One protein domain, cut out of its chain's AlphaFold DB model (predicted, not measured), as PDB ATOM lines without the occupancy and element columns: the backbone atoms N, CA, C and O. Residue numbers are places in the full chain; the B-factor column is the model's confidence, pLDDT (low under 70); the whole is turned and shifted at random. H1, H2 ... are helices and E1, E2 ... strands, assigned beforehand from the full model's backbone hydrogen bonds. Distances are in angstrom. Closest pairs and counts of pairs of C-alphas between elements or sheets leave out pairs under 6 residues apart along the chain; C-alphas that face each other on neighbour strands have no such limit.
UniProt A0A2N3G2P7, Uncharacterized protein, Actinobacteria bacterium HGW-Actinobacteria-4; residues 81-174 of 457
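Overview. This is residues 81 to 174 of the 457 residues of an uncharacterized protein of Actinobacteria bacterium HGW-Actinobacteria-4 (UniProt A0A2N3G2P7). Two twisted antiparallel sheets, E1 E2 E3 and E4 E5 E6 E7, stand partly face to face as a sandwich, and the long hairpin of E1 and E2 runs on past the second sheet to one end of the longest axis. The short helix H2 sits where the chain passes from sheet to sheet, and the short H1 lies off both. The printed part has 94 residues, mostly strand, in the order H1 E1 E2 E3 H2 E4 E5 E6 E7. It is compact, with a radius of gyration of the C-alphas of 14.2 A, and flat, spanning 45 by 35 by 19 A.

Arrangement. Start at H1, residues 84 to 87, then follow E1, 95 to 104, E2, 110 to 121, and E3, 127 to 132, a meander, each strand the antiparallel neighbour of the one before. Within hydrogen-bond range, look for N 97 and O 119, 2.8 A, in the hairpin E1 and E2, and N 120 and O 128, 2.8 A, in the hairpin E2 and E3. E2 bends by 74 degrees at residue 113. H2, residues 133 to 136, is on this sheet at a height of 4.6 A, over none of its strands; its closest C-alpha pair with E2 is Val 117 and Met 133, 5.3 A. Both helices are too short for an O i to N i+4 pair. The second meander is E4, 138 to 145, E5, 150 to 155, E6, 160 to 165, and E7, 171 to 173; find N 152 and O 143, 2.8 A, N 153 and O 162, 2.9 A, and N 172 and O 163, 2.8 A. Between the sheets, the closest C-alphas of E1 and E4 are Thr 98 and Leu 141, 6.8 A.

Along the chain. Find C-alpha 84, where H1 begins, at (158.707, 122.852, 193.504). From C-alpha 95 at (145.131, 120.074, 202.182) E1 runs 27.1 A; E2 runs 25.6 A and E4 17.4 A. E7 ends at C-alpha 173, (141.841, 135.179, 185.399).

Size, cuts and confidence. The farthest C-alphas, Gln 107 and Arg 147, are 45.6 A apart. The printed part has no cut and no long link. Mean pLDDT of the printed part is 90.6; residues 110 to 111 are under 70.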
ATOM      1  N   PRO A  81     159.036 127.125 203.635       95.88
ATOM      2  CA  PRO A  81     158.761 127.696 202.328       95.88
ATOM      3  C   PRO A  81     158.244 126.616 201.371       95.88
ATOM      4  O   PRO A  81     158.819 125.526 201.289       95.88
ATOM      5  N   LEU A  82     157.185 126.919 200.618       94.81
ATOM      6  CA  LEU A  82     156.741 126.052 199.532       94.81
ATOM      7  C   LEU A  82     157.807 126.010 198.424       94.81
ATOM      8  O   LEU A  82     158.323 127.044 197.993       94.81
ATOM      9  N   THR A  83     158.156 124.804 197.972       94.56
ATOM     10  CA  THR A  83     159.142 124.577 196.905       94.56
ATOM     11  C   THR A  83     158.563 123.674 195.825       94.56
ATOM     12  O   THR A  83     157.684 122.863 196.112       94.56
ATOM     13  N   ASP A  84     159.111 123.737 194.610       93.12
ATOM     14  CA  ASP A  84     158.707 122.852 193.504       93.12
ATOM     15  C   ASP A  84     158.839 121.365 193.868       93.12
ATOM     16  O   ASP A  84     158.031 120.542 193.454       93.12
ATOM     17  N   ALA A  85     159.836 121.011 194.686       94.44
ATOM     18  CA  ALA A  85     160.027 119.642 195.156       94.44
ATOM     19  C   ALA A  85     158.919 119.188 196.118       94.44
ATOM     20  O   ALA A  85     158.600 118.003 196.145       94.44
ATOM     21  N   VAL A  86     158.351 120.103 196.909       95.56
ATOM     22  CA  VAL A  86     157.195 119.829 197.777       95.56
ATOM     23  C   VAL A  86     155.925 119.746 196.938       95.56
ATOM     24  O   VAL A  86     155.171 118.796 197.098       95.56
ATOM     25  N   LEU A  87     155.724 120.676 195.996       95.00
ATOM     26  CA  LEU A  87     154.584 120.639 195.073       95.00
ATOM     27  C   LEU A  87     154.544 119.342 194.257       95.00
ATOM     28  O   LEU A  87     153.496 118.722 194.141       95.00
ATOM     29  N   ALA A  88     155.698 118.850 193.803       94.81
ATOM     30  CA  ALA A  88     155.796 117.571 193.101       94.81
ATOM     31  C   ALA A  88     155.411 116.340 193.950       94.81
ATOM     32  O   ALA A  88     155.270 115.251 193.398       94.81
ATOM     33  N   GLN A  89     155.275 116.487 195.274       95.69
ATOM     34  CA  GLN A  89     154.814 115.444 196.200       95.69
ATOM     35  C   GLN A  89     153.334 115.602 196.580       95.69
ATOM     36  O   GLN A  89     152.821 114.808 197.372       95.69
ATOM     37  N   VAL A  90     152.654 116.637 196.076       92.94
ATOM     38  CA  VAL A  90     151.250 116.886 196.390       92.94
ATOM     39  C   VAL A  90     150.398 115.828 195.705       92.94
ATOM     40  O   VAL A  90     150.296 115.747 194.486       92.94
ATOM     41  N   GLU A  91     149.768 115.011 196.537       87.88
ATOM     42  CA  GLU A  91     148.905 113.906 196.138       87.88
ATOM     43  C   GLU A  91     147.534 114.029 196.823       87.88
ATOM     44  O   GLU A  91     147.217 115.020 197.491       87.88
ATOM     45  N   SER A  92     146.704 112.991 196.691       79.00
ATOM     46  CA  SER A  92     145.523 112.829 197.539       79.00
ATOM     47  C   SER A  92     145.905 112.931 199.022       79.00
ATOM     48  O   SER A  92     146.941 112.400 199.416       79.00
ATOM     49  N   LEU A  93     145.037 113.536 199.839       84.00
ATOM     50  CA  LEU A  93     145.188 113.776 201.290       84.00
ATOM     51  C   LEU A  93     146.009 115.008 201.698       84.00
ATOM     52  O   LEU A  93     145.984 115.373 202.873       84.00
ATOM     53  N   TRP A  94     146.685 115.686 200.770       94.81
ATOM     54  CA  TRP A  94     147.173 117.040 201.044       94.81
ATOM     55  C   TRP A  94     145.995 118.001 201.184       94.81
ATOM     56  O   TRP A  94     144.924 117.767 200.625       94.81
ATOM     57  N   SER A  95     146.182 119.082 201.938       94.44
ATOM     58  CA  SER A  95     145.131 120.074 202.182       94.44
ATOM     59  C   SER A  95     145.661 121.487 202.009       94.44
ATOM     60  O   SER A  95     146.730 121.815 202.514       94.44
ATOM     61  N   LEU A  96     144.893 122.338 201.334       94.88
ATOM     62  CA  LEU A  96     145.160 123.769 201.252       94.88
ATOM     63  C   LEU A  96     144.211 124.502 202.199       94.88
ATOM     64  O   LEU A  96     142.993 124.371 202.086       94.88
ATOM     65  N   VAL A  97     144.768 125.246 203.148       93.94
ATOM     66  CA  VAL A  97     144.019 125.873 204.240       93.94
ATOM     67  C   VAL A  97     144.382 127.343 204.370       93.94
ATOM     68  O   VAL A  97     145.519 127.746 204.129       93.94
ATOM     69  N   THR A  98     143.417 128.158 204.775       94.25
ATOM     70  CA  THR A  98     143.657 129.548 205.159       94.25
ATOM     71  C   THR A  98     143.763 129.638 206.672       94.25
ATOM     72  O   THR A  98     142.995 129.018 207.405       94.25
ATOM     73  N   PHE A  99     144.712 130.427 207.154       92.56
ATOM     74  CA  PHE A  99     144.873 130.694 208.574       92.56
ATOM     75  C   PHE A  99     145.021 132.192 208.784       92.56
ATOM     76  O   PHE A  99     145.776 132.865 208.082       92.56
ATOM     77  N   ARG A 100     144.297 132.717 209.768       90.56
ATOM     78  CA  ARG A 100     144.367 134.123 210.147       90.56
ATOM     79  C   ARG A 100     145.071 134.233 211.486       90.56
ATOM     80  O   ARG A 100     144.551 133.765 212.495       90.56
ATOM     81  N   GLY A 101     146.247 134.853 211.483       84.75
ATOM     82  CA  GLY A 101     146.984 135.121 212.711       84.75
ATOM     83  C   GLY A 101     146.173 136.009 213.648       84.75
ATOM     84  O   GLY A 101     145.615 137.026 213.233       84.75
ATOM     85  N   ASN A 102     146.137 135.650 214.924       79.94
ATOM     86  CA  ASN A 102     145.677 136.546 215.976       79.94
ATOM     87  C   ASN A 102     146.906 137.184 216.619       79.94
ATOM     88  O   ASN A 102     147.836 136.480 217.007       79.94
ATOM     89  N   VAL A 103     146.924 138.514 216.729       74.81
ATOM     90  CA  VAL A 103     148.026 139.219 217.391       74.81
ATOM     91  C   VAL A 103     147.613 139.459 218.831       74.81
ATOM     92  O   VAL A 103     146.675 140.205 219.089       74.81
ATOM     93  N   VAL A 104     148.303 138.837 219.779       72.00
ATOM     94  CA  VAL A 104     148.114 139.143 221.201       72.00
ATOM     95  C   VAL A 104     149.028 140.313 221.552       72.00
ATOM     96  O   VAL A 104     150.227 140.268 221.275       72.00
ATOM     97  N   THR A 105     148.475 141.395 222.103       75.44
ATOM     98  CA  THR A 105     149.291 142.519 222.583       75.44
ATOM     99  C   THR A 105     150.070 142.133 223.837       75.44
ATOM    100  O   THR A 105     149.723 141.177 224.525       75.44
ATOM    101  N   GLU A 106     151.085 142.921 224.201       76.75
ATOM    102  CA  GLU A 106     151.827 142.746 225.464       76.75
ATOM    103  C   GLU A 106     150.917 142.766 226.709       76.75
ATOM    104  O   GLU A 106     151.278 142.228 227.748       76.75
ATOM    105  N   GLN A 107     149.721 143.360 226.608       83.94
ATOM    106  CA  GLN A 107     148.711 143.380 227.670       83.94
ATOM    107  C   GLN A 107     147.743 142.183 227.625       83.94
ATOM    108  O   GLN A 107     146.700 142.226 228.273       83.94
ATOM    109  N   GLY A 108     148.021 141.149 226.824       75.25
ATOM    110  CA  GLY A 108     147.166 139.963 226.697       75.25
ATOM    111  C   GLY A 108     145.875 140.190 225.904       75.25
ATOM    112  O   GLY A 108     145.036 139.298 225.824       75.25
ATOM    113  N   THR A 109     145.685 141.364 225.292       77.06
ATOM    114  CA  THR A 109     144.486 141.629 224.488       77.06
ATOM    115  C   THR A 109     144.657 141.007 223.107       77.06
ATOM    116  O   THR A 109     145.587 141.349 222.377       77.06
ATOM    117  N   VAL A 110     143.745 140.112 222.726       69.75
ATOM    118  CA  VAL A 110     143.703 139.546 221.374       69.75
ATOM    119  C   VAL A 110     143.226 140.627 220.403       69.75
ATOM    120  O   VAL A 110     142.043 140.965 220.353       69.75
ATOM    121  N   LEU A 111     144.143 141.188 219.618       68.94
ATOM    122  CA  LEU A 111     143.799 141.989 218.454       68.94
ATOM    123  C   LEU A 111     143.464 141.043 217.300       68.94
ATOM    124  O   LEU A 111     144.333 140.401 216.704       68.94
ATOM    125  N   LEU A 112     142.175 140.991 216.972       70.19
ATOM    126  CA  LEU A 112     141.693 140.438 215.711       70.19
ATOM    127  C   LEU A 112     142.283 141.281 214.572       70.19
ATOM    128  O   LEU A 112     141.910 142.443 214.406       70.19
ATOM    129  N   GLY A 113     143.219 140.721 213.801       74.88
ATOM    130  CA  GLY A 113     143.831 141.457 212.689       74.88
ATOM    131  C   GLY A 113     145.259 141.085 212.303       74.88
ATOM    132  O   GLY A 113     145.901 141.886 211.628       74.88
ATOM    133  N   GLY A 114     145.778 139.925 212.713       84.56
ATOM    134  CA  GLY A 114     147.023 139.422 212.135       84.56
ATOM    135  C   GLY A 114     146.835 138.979 210.680       84.56
ATOM    136  O   GLY A 114     145.705 138.969 210.173       84.56
ATOM    137  N   PRO A 115     147.944 138.646 209.999       92.19
ATOM    138  CA  PRO A 115     147.911 138.370 208.579       92.19
ATOM    139  C   PRO A 115     147.093 137.118 208.251       92.19
ATOM    140  O   PRO A 115     147.139 136.125 208.983       92.19
ATOM    141  N   THR A 116     146.387 137.156 207.124       93.81
ATOM    142  CA  THR A 116     145.756 135.977 206.523       93.81
ATOM    143  C   THR A 116     146.754 135.308 205.588       93.81
ATOM    144  O   THR A 116     147.242 135.923 204.639       93.81
ATOM    145  N   VAL A 117     147.074 134.043 205.848       95.75
ATOM    146  CA  VAL A 117     148.084 133.278 205.110       95.75
ATOM    147  C   VAL A 117     147.469 131.984 204.589       95.75
ATOM    148  O   VAL A 117     146.670 131.336 205.265       95.75
ATOM    149  N   LEU A 118     147.822 131.633 203.357       96.19
ATOM    150  CA  LEU A 118     147.453 130.388 202.702       96.19
ATOM    151  C   LEU A 118     148.572 129.366 202.929       96.19
ATOM    152  O   LEU A 118     149.730 129.634 202.595       96.19
ATOM    153  N   TYR A 119     148.220 128.205 203.467       96.38
ATOM    154  CA  TYR A 119     149.140 127.117 203.773       96.38
ATOM    155  C   TYR A 119     148.763 125.847 203.023       96.38
ATOM    156  O   TYR A 119     147.588 125.517 202.880       96.38
ATOM    157  N   LEU A 120     149.779 125.108 202.595       96.38
ATOM    158  CA  LEU A 120     149.669 123.745 202.109       96.38
ATOM    159  C   LEU A 120     150.129 122.798 203.223       96.38
ATOM    160  O   LEU A 120     151.233 122.947 203.741       96.38
ATOM    161  N   VAL A 121     149.287 121.840 203.599       96.06
ATOM    162  CA  VAL A 121     149.514 120.924 204.722       96.06
ATOM    163  C   VAL A 121     149.628 119.495 204.206       96.06
ATOM    164  O   VAL A 121     148.752 119.019 203.476       96.06
ATOM    165  N   SER A 122     150.713 118.816 204.579       95.94
ATOM    166  CA  SER A 122     150.957 117.428 204.192       95.94
ATOM    167  C   SER A 122     150.151 116.444 205.050       95.94
ATOM    168  O   SER A 122     149.779 116.765 206.183       95.94
ATOM    169  N   PRO A 123     149.926 115.201 204.580       90.19
ATOM    170  CA  PRO A 123     149.229 114.168 205.356       90.19
ATOM    171  C   PRO A 123     149.914 113.806 206.684       90.19
ATOM    172  O   PRO A 123     149.300 113.196 207.556       90.19
ATOM    173  N   VAL A 124     151.197 114.151 206.832       93.00
ATOM    174  CA  VAL A 124     151.984 113.934 208.054       93.00
ATOM    175  C   VAL A 124     152.043 115.173 208.956       93.00
ATOM    176  O   VAL A 124     152.665 115.120 210.013       93.00
ATOM    177  N   GLY A 125     151.363 116.261 208.573       90.19
ATOM    178  CA  GLY A 125     151.227 117.484 209.363       90.19
ATOM    179  C   GLY A 125     152.313 118.535 209.131       90.19
ATOM    180  O   GLY A 125     152.387 119.492 209.896       90.19
ATOM    181  N   GLU A 126     153.154 118.390 208.103       96.25
ATOM    182  CA  GLU A 126     154.100 119.449 207.733       96.25
ATOM    183  C   GLU A 126     153.345 120.599 207.065       96.25
ATOM    184  O   GLU A 126     152.455 120.374 206.242       96.25
ATOM    185  N   VAL A 127     153.696 121.833 207.423       95.69
ATOM    186  CA  VAL A 127     153.010 123.046 206.966       95.69
ATOM    187  C   VAL A 127     153.947 123.849 206.075       95.69
ATOM    188  O   VAL A 127     155.070 124.169 206.469       95.69
ATOM    189  N   TYR A 128     153.478 124.199 204.881       96.88
ATOM    190  CA  TYR A 128     154.216 124.996 203.909       96.88
ATOM    191  C   TYR A 128     153.461 126.281 203.598       96.88
ATOM    192  O   TYR A 128     152.292 126.240 203.217       96.88
ATOM    193  N   GLU A 129     154.114 127.432 203.740       96.50
ATOM    194  CA  GLU A 129     153.507 128.704 203.358       96.50
ATOM    195  C   GLU A 129     153.466 128.834 201.840       96.50
ATOM    196  O   GLU A 129     154.499 128.802 201.167       96.50
ATOM    197  N   VAL A 130     152.253 129.015 201.324       95.94
ATOM    198  CA  VAL A 130     151.997 129.261 199.908       95.94
ATOM    199  C   VAL A 130     152.111 130.757 199.635       95.94
ATOM    200  O   VAL A 130     152.891 131.180 198.787       95.94
ATOM    201  N   THR A 131     151.324 131.573 200.346       95.88
ATOM    202  CA  THR A 131     151.317 133.032 200.170       95.88
ATOM    203  C   THR A 131     150.589 133.751 201.297       95.88
ATOM    204  O   THR A 131     149.617 133.250 201.861       95.88
ATOM    205  N   ASN A 132     150.975 135.000 201.537       95.62
ATOM    206  CA  ASN A 132     150.205 135.941 202.336       95.62
ATOM    207  C   ASN A 132     149.023 136.490 201.513       95.62
ATOM    208  O   ASN A 132     149.218 137.179 200.505       95.62
ATOM    209  N   MET A 133     147.794 136.179 201.923       95.25
ATOM    210  CA  MET A 133     146.575 136.565 201.210       95.25
ATOM    211  C   MET A 133     146.290 138.062 201.302       95.25
ATOM    212  O   MET A 133     145.812 138.640 200.326       95.25
ATOM    213  N   ASP A 134     146.665 138.721 202.399       93.88
ATOM    214  CA  ASP A 134     146.485 140.171 202.538       93.88
ATOM    215  C   ASP A 134     147.374 140.936 201.550       93.88
ATOM    216  O   ASP A 134     146.967 141.950 200.980       93.88
ATOM    217  N   THR A 135     148.577 140.415 201.283       94.12
ATOM    218  CA  THR A 135     149.485 140.968 200.265       94.12
ATOM    219  C   THR A 135     148.894 140.826 198.864       94.12
ATOM    220  O   THR A 135     149.010 141.741 198.045       94.12
ATOM    221  N   LEU A 136     148.212 139.708 198.599       93.81
ATOM    222  CA  LEU A 136     147.465 139.500 197.359       93.81
ATOM    223  C   LEU A 136     146.157 140.300 197.308       93.81
ATOM    224  O   LEU A 136     145.635 140.517 196.217       93.81
ATOM    225  N   ARG A 137     145.648 140.767 198.455       96.19
ATOM    226  CA  ARG A 137     144.284 141.292 198.636       96.19
ATOM    227  C   ARG A 137     143.201 140.265 198.296       96.19
ATOM    228  O   ARG A 137     142.152 140.626 197.766       96.19
ATOM    229  N   ALA A 138     143.490 138.993 198.558       95.25
ATOM    230  CA  ALA A 138     142.513 137.921 198.472       95.25
ATOM    231  C   ALA A 138     141.733 137.842 199.790       95.25
ATOM    232  O   ALA A 138     142.328 137.853 200.865       95.25
ATOM    233  N   ASP A 139     140.413 137.742 199.695       93.19
ATOM    234  CA  ASP A 139     139.503 137.696 200.839       93.19
ATOM    235  C   ASP A 139     139.327 136.265 201.369       93.19
ATOM    236  O   ASP A 139     139.193 136.057 202.574       93.19
ATOM    237  N   ALA A 140     139.307 135.269 200.474       92.75
ATOM    238  CA  ALA A 140     139.053 133.875 200.828       92.75
ATOM    239  C   ALA A 140     139.632 132.887 199.806       92.75
ATOM    240  O   ALA A 140     139.760 133.195 198.618       92.75
ATOM    241  N   LEU A 141     139.941 131.676 200.275       93.56
ATOM    242  CA  LEU A 141     140.127 130.506 199.422       93.56
ATOM    243  C   LEU A 141     138.747 129.964 199.039       93.56
ATOM    244  O   LEU A 141     137.910 129.737 199.907       93.56
ATOM    245  N   VAL A 142     138.513 129.785 197.743       92.44
ATOM    246  CA  VAL A 142     137.246 129.285 197.193       92.44
ATOM    247  C   VAL A 142     137.319 127.785 196.942       92.44
ATOM    248  O   VAL A 142     136.449 127.036 197.373       92.44
ATOM    249  N   ALA A 143     138.351 127.362 196.220       89.44
ATOM    250  CA  ALA A 143     138.592 125.977 195.841       89.44
ATOM    251  C   ALA A 143     140.072 125.803 195.493       89.44
ATOM    252  O   ALA A 143     140.797 126.787 195.337       89.44
ATOM    253  N   TRP A 144     140.522 124.566 195.324       93.44
ATOM    254  CA  TRP A 144     141.848 124.277 194.790       93.44
ATOM    255  C   TRP A 144     141.852 122.952 194.031       93.44
ATOM    256  O   TRP A 144     141.022 122.083 194.289       93.44
ATOM    257  N   ASP A 145     142.777 122.832 193.089       89.38
ATOM    258  CA  ASP A 145     143.025 121.644 192.287       89.38
ATOM    259  C   ASP A 145     144.515 121.305 192.389       89.38
ATOM    260  O   ASP A 145     145.373 122.014 191.851       89.38
ATOM    261  N   SER A 146     144.812 120.218 193.100       88.00
ATOM    262  CA  SER A 146     146.175 119.730 193.296       88.00
ATOM    263  C   SER A 146     146.795 119.138 192.032       88.00
ATOM    264  O   SER A 146     148.011 119.105 191.925       88.00
ATOM    265  N   ARG A 147     146.003 118.695 191.044       86.69
ATOM    266  CA  ARG A 147     146.544 118.151 189.784       86.69
ATOM    267  C   ARG A 147     147.080 119.251 188.876       86.69
ATOM    268  O   ARG A 147     147.963 119.000 188.060       86.69
ATOM    269  N   ARG A 148     146.507 120.453 188.983       88.12
ATOM    270  CA  ARG A 148     146.883 121.629 188.185       88.12
ATOM    271  C   ARG A 148     147.766 122.613 188.944       88.12
ATOM    272  O   ARG A 148     148.156 123.617 188.355       88.12
ATOM    273  N   ASP A 149     148.034 122.366 190.225       93.00
ATOM    274  CA  ASP A 149     148.709 123.302 191.124       93.00
ATOM    275  C   ASP A 149     148.048 124.697 191.132       93.00
ATOM    276  O   ASP A 149     148.717 125.734 191.062       93.00
ATOM    277  N   VAL A 150     146.710 124.749 191.186       93.38
ATOM    278  CA  VAL A 150     145.937 126.004 191.134       93.38
ATOM    279  C   VAL A 150     144.972 126.111 192.309       93.38
ATOM    280  O   VAL A 150     144.193 125.205 192.580       93.38
ATOM    281  N   ALA A 151     144.955 127.274 192.958       94.56
ATOM    282  CA  ALA A 151     143.908 127.683 193.887       94.56
ATOM    283  C   ALA A 151     142.979 128.713 193.229       94.56
ATOM    284  O   ALA A 151     143.422 129.563 192.463       94.56
ATOM    285  N   LEU A 152     141.689 128.679 193.537       94.75
ATOM    286  CA  LEU A 152     140.753 129.753 193.225       94.75
ATOM    287  C   LEU A 152     140.603 130.625 194.464       94.75
ATOM    288  O   LEU A 152     140.233 130.142 195.532       94.75
ATOM    289  N   LEU A 153     140.893 131.912 194.320       95.38
ATOM    290  CA  LEU A 153     140.828 132.887 195.400       95.38
ATOM    291  C   LEU A 153     139.758 133.932 195.085       95.38
ATOM    292  O   LEU A 153     139.604 134.362 193.936       95.38
ATOM    293  N   ALA A 154     139.022 134.339 196.111       93.94
ATOM    294  CA  ALA A 154     138.048 135.414 196.041       93.94
ATOM    295  C   ALA A 154     138.717 136.760 196.352       93.94
ATOM    296  O   ALA A 154     139.573 136.844 197.228       93.94
ATOM    297  N   PHE A 155     138.322 137.809 195.636       93.00
ATOM    298  CA  PHE A 155     138.832 139.175 195.749       93.00
ATOM    299  C   PHE A 155     137.669 140.173 195.792       93.00
ATOM    300  O   PHE A 155     136.546 139.876 195.366       93.00
ATOM    301  N   ASN A 156     137.975 141.405 196.212       92.25
ATOM    302  CA  ASN A 156     137.061 142.546 196.183       92.25
ATOM    303  C   ASN A 156     135.744 142.278 196.938       92.25
ATOM    304  O   ASN A 156     134.657 142.400 196.367       92.25
ATOM    305  N   ASN A 157     135.832 141.908 198.216       89.19
ATOM    306  CA  ASN A 157     134.707 141.466 199.048       89.19
ATOM    307  C   ASN A 157     133.969 140.273 198.423       89.19
ATOM    308  O   ASN A 157     132.735 140.231 198.356       89.19
ATOM    309  N   ASN A 158     134.745 139.312 197.929       85.81
ATOM    310  CA  ASN A 158     134.264 138.126 197.231       85.81
ATOM    311  C   ASN A 158     133.437 138.405 195.956       85.81
ATOM    312  O   ASN A 158     132.601 137.587 195.578       85.81
ATOM    313  N   THR A 159     133.584 139.555 195.294       88.50
ATOM    314  CA  THR A 159     132.851 139.844 194.040       88.50
ATOM    315  C   THR A 159     133.576 139.355 192.789       88.50
ATOM    316  O   THR A 159     132.972 139.261 191.722       88.50
ATOM    317  N   GLU A 160     134.853 139.007 192.917       90.44
ATOM    318  CA  GLU A 160     135.695 138.525 191.832       90.44
ATOM    319  C   GLU A 160     136.387 137.228 192.259       90.44
ATOM    320  O   GLU A 160     136.886 137.136 193.376       90.44
ATOM    321  N   VAL A 161     136.431 136.227 191.379       92.19
ATOM    322  CA  VAL A 161     137.219 135.002 191.580       92.19
ATOM    323  C   VAL A 161     138.363 135.006 190.576       92.19
ATOM    324  O   VAL A 161     138.174 135.356 189.410       92.19
ATOM    325  N   ARG A 162     139.559 134.636 191.027       93.50
ATOM    326  CA  ARG A 162     140.765 134.540 190.199       93.50
ATOM    327  C   ARG A 162     141.526 133.268 190.516       93.50
ATOM    328  O   ARG A 162     141.465 132.776 191.641       93.50
ATOM    329  N   SER A 163     142.268 132.754 189.540       95.44
ATOM    330  CA  SER A 163     143.177 131.639 189.779       95.44
ATOM    331  C   SER A 163     144.484 132.139 190.386       95.44
ATOM    332  O   SER A 163     145.005 133.176 189.982       95.44
ATOM    333  N   TYR A 164     145.059 131.366 191.287       96.00
ATOM    334  CA  TYR A 164     146.383 131.544 191.852       96.00
ATOM    335  C   TYR A 164     147.194 130.283 191.560       96.00
ATOM    336  O   TYR A 164     146.822 129.199 192.003       96.00
ATOM    337  N   SER A 165     148.274 130.406 190.789       95.62
ATOM    338  CA  SER A 165     149.180 129.279 190.539       95.62
ATOM    339  C   SER A 165     150.074 129.060 191.755       95.62
ATOM    340  O   SER A 165     150.832 129.955 192.126       95.62
ATOM    341  N   LEU A 166     150.011 127.864 192.341       94.00
ATOM    342  CA  LEU A 166     150.862 127.444 193.455       94.00
ATOM    343  C   LEU A 166     152.334 127.354 193.022       94.00
ATOM    344  O   LEU A 166     153.219 127.665 193.812       94.00
ATOM    345  N   THR A 167     152.596 127.006 191.758       93.56
ATOM    346  CA  THR A 167     153.950 126.912 191.189       93.56
ATOM    347  C   THR A 167     154.573 128.283 190.935       93.56
ATOM    348  O   THR A 167     155.732 128.517 191.261       93.56
ATOM    349  N   THR A 168     153.829 129.210 190.317       93.50
ATOM    350  CA  THR A 168     154.406 130.495 189.882       93.50
ATOM    351  C   THR A 168     154.113 131.656 190.826       93.50
ATOM    352  O   THR A 168     154.639 132.751 190.626       93.50
ATOM    353  N   GLY A 169     153.211 131.469 191.789       93.88
ATOM    354  CA  GLY A 169     152.671 132.524 192.643       93.88
ATOM    355  C   GLY A 169     151.875 133.600 191.893       93.88
ATOM    356  O   GLY A 169     151.630 134.682 192.430       93.88
ATOM    357  N   ALA A 170     151.506 133.351 190.632       95.19
ATOM    358  CA  ALA A 170     150.845 134.338 189.787       95.19
ATOM    359  C   ALA A 170     149.325 134.284 189.963       95.19
ATOM    360  O   ALA A 170     148.720 133.212 189.925       95.19
ATOM    361  N   VAL A 171     148.711 135.461 190.081       96.12
ATOM    362  CA  VAL A 171     147.258 135.622 190.024       96.12
ATOM    363  C   VAL A 171     146.844 135.830 188.566       96.12
ATOM    364  O   VAL A 171     147.273 136.790 187.925       96.12
ATOM    365  N   GLY A 172     146.007 134.937 188.048       94.06
ATOM    366  CA  GLY A 172     145.451 134.961 186.696       94.06
ATOM    367  C   GLY A 172     143.929 135.150 186.685       94.06
ATOM    368  O   GLY A 172     143.304 135.222 187.744       94.06
ATOM    369  N   PRO A 173     143.300 135.254 185.501       91.75
ATOM    370  CA  PRO A 173     141.841 135.179 185.399       91.75
ATOM    371  C   PRO A 173     141.336 133.852 185.980       91.75
ATOM    372  O   PRO A 173     142.075 132.873 185.975       91.75
ATOM    373  N   ALA A 174     140.091 133.797 186.469       83.31
ATOM    374  CA  ALA A 174     139.498 132.522 186.870       83.31
ATOM    375  C   ALA A 174     139.622 131.515 185.723       83.31
ATOM    376  O   ALA A 174     139.149 131.760 184.611       83.31
TER     377      ALA A 174